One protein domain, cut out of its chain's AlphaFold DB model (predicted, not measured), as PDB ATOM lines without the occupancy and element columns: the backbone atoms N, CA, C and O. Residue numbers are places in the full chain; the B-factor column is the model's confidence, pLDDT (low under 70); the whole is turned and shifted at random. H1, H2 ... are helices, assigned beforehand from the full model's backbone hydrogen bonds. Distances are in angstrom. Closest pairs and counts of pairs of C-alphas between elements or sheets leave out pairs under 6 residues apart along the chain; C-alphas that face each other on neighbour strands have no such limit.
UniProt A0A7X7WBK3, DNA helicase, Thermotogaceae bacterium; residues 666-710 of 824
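What this domain is: This is residues 666 to 710 of the 824 residues of the protein "DNA helicase" of Thermotogaceae bacterium (UniProt A0A7X7WBK3). A short helix, H1, packs at a slant on residues 691 to 698 of a long helix, H2; the link between them folds back to where H2 begins, and residues 703 to 710 stick out. The 45 printed residues, with two named helices in the order H1, H2 and no named strand, are all helix by class. The whole is only just compact, close to loose, with a radius of gyration of the C-alphas of 11.1 A, and elongated, spanning 33 by 19 by 14 A.

How they stand to each other: Look first at H1, residues 670 to 680, then at H2, residues 689 to 709. They touch, H2 with residues 691 to 698 alone; the closest C-alphas, those of Leu 674 and Trp 695, are 7.0 A apart. They run the same way at a steep tilt of 51 degrees. In both, every O i to N i+4 pair is within hydrogen-bond range.

Where its parts are: Find C-alpha 670 at (-1.170, 38.616, 3.613); H1 runs 15.1 A from there. H2 runs 29.8 A to C-alpha 709 at (2.837, 65.200, 1.553).

The domain as a whole: The C-alphas farthest apart, of Ala 668 and Ala 710, are 33.7 A apart. The link, 8 residues, is short. The printed part has no cut, and no printed residue is under 70 in pLDDT.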
ATOM      1  N   ASP A 666      -3.481  37.381  14.101       89.38
ATOM      2  CA  ASP A 666      -4.910  37.247  13.811       89.38
ATOM      3  C   ASP A 666      -5.255  37.626  12.362       89.38
ATOM      4  O   ASP A 666      -6.413  37.534  11.970       89.38
ATOM      5  N   ALA A 667      -4.275  38.031  11.548       92.00
ATOM      6  CA  ALA A 667      -4.524  38.419  10.166       92.00
ATOM      7  C   ALA A 667      -4.985  37.208   9.344       92.00
ATOM      8  O   ALA A 667      -4.344  36.155   9.346       92.00
ATOM      9  N   ALA A 668      -6.087  37.361   8.611       93.19
ATOM     10  CA  ALA A 668      -6.639  36.295   7.779       93.19
ATOM     11  C   ALA A 668      -6.062  36.274   6.357       93.19
ATOM     12  O   ALA A 668      -6.283  35.301   5.636       93.19
ATOM     13  N   SER A 669      -5.300  37.285   5.943       93.38
ATOM     14  CA  SER A 669      -4.640  37.348   4.635       93.38
ATOM     15  C   SER A 669      -3.285  38.051   4.729       93.38
ATOM     16  O   SER A 669      -3.000  38.770   5.690       93.38
ATOM     17  N   THR A 670      -2.442  37.877   3.707       90.56
ATOM     18  CA  THR A 670      -1.170  38.616   3.613       90.56
ATOM     19  C   THR A 670      -1.397  40.122   3.465       90.56
ATOM     20  O   THR A 670      -0.630  40.923   3.993       90.56
ATOM     21  N   GLN A 671      -2.474  40.516   2.786       90.12
ATOM     22  CA  GLN A 671      -2.878  41.901   2.572       90.12
ATOM     23  C   GLN A 671      -3.279  42.552   3.898       90.12
ATOM     24  O   GLN A 671      -2.809  43.642   4.221       90.12
ATOM     25  N   GLU A 672      -4.086  41.853   4.694       90.81
ATOM     26  CA  GLU A 672      -4.513  42.297   6.018       90.81
ATOM     27  C   GLU A 672      -3.334  42.377   6.996       90.81
ATOM     28  O   GLU A 672      -3.177  43.380   7.695       90.81
ATOM     29  N   LEU A 673      -2.446  41.378   6.972       92.19
ATOM     30  CA  LEU A 673      -1.207  41.385   7.750       92.19
ATOM     31  C   LEU A 673      -0.374  42.630   7.431       92.19
ATOM     32  O   LEU A 673       0.002  43.369   8.339       92.19
ATOM     33  N   LEU A 674      -0.110  42.889   6.147       91.00
ATOM     34  CA  LEU A 674       0.681  44.041   5.712       91.00
ATOM     35  C   LEU A 674       0.004  45.370   6.069       91.00
ATOM     36  O   LEU A 674       0.687  46.308   6.484       91.00
ATOM     37  N   PHE A 675      -1.326  45.453   5.980       89.56
ATOM     38  CA  PHE A 675      -2.078  46.628   6.419       89.56
ATOM     39  C   PHE A 675      -1.869  46.909   7.919       89.56
ATOM     40  O   PHE A 675      -1.588  48.048   8.302       89.56
ATOM     41  N   TRP A 676      -1.917  45.885   8.776       90.44
ATOM     42  CA  TRP A 676      -1.663  46.045  10.214       90.44
ATOM     43  C   TRP A 676      -0.190  46.311  10.539       90.44
ATOM     44  O   TRP A 676       0.103  47.123  11.419       90.44
ATOM     45  N   VAL A 677       0.743  45.703   9.801       90.56
ATOM     46  CA  VAL A 677       2.188  45.978   9.897       90.56
ATOM     47  C   VAL A 677       2.479  47.453   9.629       90.56
ATOM     48  O   VAL A 677       3.239  48.067  10.378       90.56
ATOM     49  N   VAL A 678       1.839  48.055   8.618       88.12
ATOM     50  CA  VAL A 678       1.961  49.494   8.325       88.12
ATOM     51  C   VAL A 678       1.477  50.338   9.507       88.12
ATOM     52  O   VAL A 678       2.173  51.270   9.910       88.12
ATOM     53  N   GLN A 679       0.327  50.003  10.103       86.00
ATOM     54  CA  GLN A 679      -0.198  50.725  11.271       86.00
ATOM     55  C   GLN A 679       0.721  50.609  12.497       86.00
ATOM     56  O   GLN A 679       0.906  51.578  13.232       86.00
ATOM     57  N   GLN A 680       1.318  49.434  12.707       88.12
ATOM     58  CA  GLN A 680       2.193  49.139  13.847       88.12
ATOM     59  C   GLN A 680       3.651  49.548  13.621       88.12
ATOM     60  O   GLN A 680       4.429  49.589  14.572       88.12
ATOM     61  N   LYS A 681       4.027  49.849  12.371       88.50
ATOM     62  CA  LYS A 681       5.390  50.170  11.923       88.50
ATOM     63  C   LYS A 681       6.423  49.074  12.217       88.50
ATOM     64  O   LYS A 681       7.614  49.365  12.299       88.50
ATOM     65  N   ASN A 682       5.988  47.827  12.369       90.44
ATOM     66  CA  ASN A 682       6.856  46.700  12.695       90.44
ATOM     67  C   ASN A 682       6.336  45.414  12.045       90.44
ATOM     68  O   ASN A 682       5.147  45.136  12.151       90.44
ATOM     69  N   LEU A 683       7.211  44.623  11.419       90.31
ATOM     70  CA  LEU A 683       6.878  43.314  10.847       90.31
ATOM     71  C   LEU A 683       7.412  42.218  11.771       90.31
ATOM     72  O   LEU A 683       8.623  42.083  11.916       90.31
ATOM     73  N   GLN A 684       6.523  41.428  12.378       91.31
ATOM     74  CA  GLN A 684       6.934  40.330  13.264       91.31
ATOM     75  C   GLN A 684       7.501  39.132  12.486       91.31
ATOM     76  O   GLN A 684       8.398  38.452  12.969       91.31
ATOM     77  N   TYR A 685       7.028  38.912  11.260       88.62
ATOM     78  CA  TYR A 685       7.393  37.776  10.407       88.62
ATOM     79  C   TYR A 685       8.510  38.121   9.411       88.62
ATOM     80  O   TYR A 685       8.435  37.781   8.236       88.62
ATOM     81  N   SER A 686       9.543  38.840   9.860       83.62
ATOM     82  CA  SER A 686      10.617  39.339   8.979       83.62
ATOM     83  C   SER A 686      11.489  38.251   8.332       83.62
ATOM     84  O   SER A 686      12.245  38.552   7.412       83.62
ATOM     85  N   GLU A 687      11.381  37.008   8.810       89.12
ATOM     86  CA  GLU A 687      12.076  35.836   8.263       89.12
ATOM     87  C   GLU A 687      11.477  35.358   6.929       89.12
ATOM     88  O   GLU A 687      12.167  34.711   6.144       89.12
ATOM     89  N   ASP A 688      10.216  35.698   6.644       89.81
ATOM     90  CA  ASP A 688       9.573  35.399   5.366       89.81
ATOM     91  C   ASP A 688      10.070  36.379   4.290       89.81
ATOM     92  O   ASP A 688       9.845  37.593   4.365       89.81
ATOM     93  N   ALA A 689      10.772  35.847   3.285       90.62
ATOM     94  CA  ALA A 689      11.401  36.644   2.238       90.62
ATOM     95  C   ALA A 689      10.382  37.434   1.397       90.62
ATOM     96  O   ALA A 689      10.638  38.597   1.080       90.62
ATOM     97  N   GLU A 690       9.225  36.844   1.081       91.56
ATOM     98  CA  GLU A 690       8.198  37.484   0.255       91.56
ATOM     99  C   GLU A 690       7.516  38.622   1.026       91.56
ATOM    100  O   GLU A 690       7.358  39.735   0.513       91.56
ATOM    101  N   LEU A 691       7.154  38.382   2.291       90.38
ATOM    102  CA  LEU A 691       6.574  39.423   3.145       90.38
ATOM    103  C   LEU A 691       7.571  40.549   3.421       90.38
ATOM    104  O   LEU A 691       7.181  41.720   3.426       90.38
ATOM    105  N   SER A 692       8.848  40.218   3.621       90.56
ATOM    106  CA  SER A 692       9.915  41.197   3.826       90.56
ATOM    107  C   SER A 692      10.115  42.079   2.592       90.56
ATOM    108  O   SER A 692      10.170  43.304   2.721       90.56
ATOM    109  N   GLU A 693      10.130  41.500   1.387       92.38
ATOM    110  CA  GLU A 693      10.212  42.256   0.133       92.38
ATOM    111  C   GLU A 693       9.004  43.187  -0.044       92.38
ATOM    112  O   GLU A 693       9.168  44.393  -0.271       92.38
ATOM    113  N   ARG A 694       7.780  42.668   0.135       92.12
ATOM    114  CA  ARG A 694       6.551  43.477   0.063       92.12
ATOM    115  C   ARG A 694       6.561  44.607   1.093       92.12
ATOM    116  O   ARG A 694       6.200  45.739   0.768       92.12
ATOM    117  N   TRP A 695       7.013  44.336   2.317       91.06
ATOM    118  CA  TRP A 695       7.145  45.339   3.371       91.06
ATOM    119  C   TRP A 695       8.173  46.418   3.023       91.06
ATOM    120  O   TRP A 695       7.876  47.604   3.164       91.06
ATOM    121  N   GLN A 696       9.345  46.055   2.496       90.31
ATOM    122  CA  GLN A 696      10.336  47.022   2.009       90.31
ATOM    123  C   GLN A 696       9.775  47.882   0.869       90.31
ATOM    124  O   GLN A 696       9.979  49.100   0.846       90.31
ATOM    125  N   GLY A 697       9.014  47.271  -0.043       91.25
ATOM    126  CA  GLY A 697       8.268  47.970  -1.086       91.25
ATOM    127  C   GLY A 697       7.282  48.988  -0.507       91.25
ATOM    128  O   GLY A 697       7.293  50.154  -0.906       91.25
ATOM    129  N   LEU A 698       6.491  48.594   0.495       90.00
ATOM    130  CA  LEU A 698       5.566  49.488   1.200       90.00
ATOM    131  C   LEU A 698       6.295  50.608   1.947       90.00
ATOM    132  O   LEU A 698       5.866  51.756   1.870       90.00
ATOM    133  N   GLN A 699       7.418  50.327   2.610       88.94
ATOM    134  CA  GLN A 699       8.244  51.349   3.259       88.94
ATOM    135  C   GLN A 699       8.800  52.355   2.248       88.94
ATOM    136  O   GLN A 699       8.807  53.559   2.510       88.94
ATOM    137  N   LYS A 700       9.249  51.887   1.078       89.56
ATOM    138  CA  LYS A 700       9.693  52.754  -0.018       89.56
ATOM    139  C   LYS A 700       8.545  53.637  -0.511       89.56
ATOM    140  O   LYS A 700       8.723  54.848  -0.607       89.56
ATOM    141  N   SER A 701       7.371  53.058  -0.758       88.31
ATOM    142  CA  SER A 701       6.166  53.793  -1.165       88.31
ATOM    143  C   SER A 701       5.709  54.797  -0.106       88.31
ATOM    144  O   SER A 701       5.370  55.928  -0.444       88.31
ATOM    145  N   HIS A 702       5.775  54.434   1.177       85.75
ATOM    146  CA  HIS A 702       5.468  55.322   2.294       85.75
ATOM    147  C   HIS A 702       6.427  56.514   2.341       85.75
ATOM    148  O   HIS A 702       5.963  57.645   2.394       85.75
ATOM    149  N   ARG A 703       7.745  56.294   2.203       84.94
ATOM    150  CA  ARG A 703       8.741  57.381   2.111       84.94
ATOM    151  C   ARG A 703       8.474  58.314   0.930       84.94
ATOM    152  O   ARG A 703       8.634  59.523   1.060       84.94
ATOM    153  N   ILE A 704       8.072  57.763  -0.217       87.12
ATOM    154  CA  ILE A 704       7.699  58.547  -1.403       87.12
ATOM    155  C   ILE A 704       6.453  59.393  -1.116       87.12
ATOM    156  O   ILE A 704       6.429  60.575  -1.453       87.12
ATOM    157  N   LEU A 705       5.427  58.806  -0.495       86.38
ATOM    158  CA  LEU A 705       4.182  59.500  -0.170       86.38
ATOM    159  C   LEU A 705       4.382  60.578   0.902       86.38
ATOM    160  O   LEU A 705       3.819  61.659   0.775       86.38
ATOM    161  N   ASP A 706       5.199  60.312   1.920       84.44
ATOM    162  CA  ASP A 706       5.560  61.281   2.959       84.44
ATOM    163  C   ASP A 706       6.354  62.446   2.378       84.44
ATOM    164  O   ASP A 706       6.060  63.597   2.702       84.44
ATOM    165  N   ALA A 707       7.305  62.165   1.476       83.56
ATOM    166  CA  ALA A 707       8.005  63.209   0.737       83.56
ATOM    167  C   ALA A 707       7.001  64.094  -0.014       83.56
ATOM    168  O   ALA A 707       7.045  65.299   0.182       83.56
ATOM    169  N   ARG A 708       6.046  63.489  -0.742       81.88
ATOM    170  CA  ARG A 708       4.973  64.174  -1.498       81.88
ATOM    171  C   ARG A 708       3.953  64.942  -0.655       81.88
ATOM    172  O   ARG A 708       3.267  65.827  -1.155       81.88
ATOM    173  N   ARG A 709       3.767  64.553   0.608       82.12
ATOM    174  CA  ARG A 709       2.837  65.200   1.553       82.12
ATOM    175  C   ARG A 709       3.525  66.249   2.423       82.12
ATOM    176  O   ARG A 709       2.854  66.916   3.216       82.12
ATOM    177  N   ALA A 710       4.846  66.386   2.327       83.00
ATOM    178  CA  ALA A 710       5.589  67.349   3.118       83.00
ATOM    179  C   ALA A 710       5.174  68.783   2.752       83.00
ATOM    180  O   ALA A 710       4.945  69.122   1.597       83.00
TER     181      ALA A 710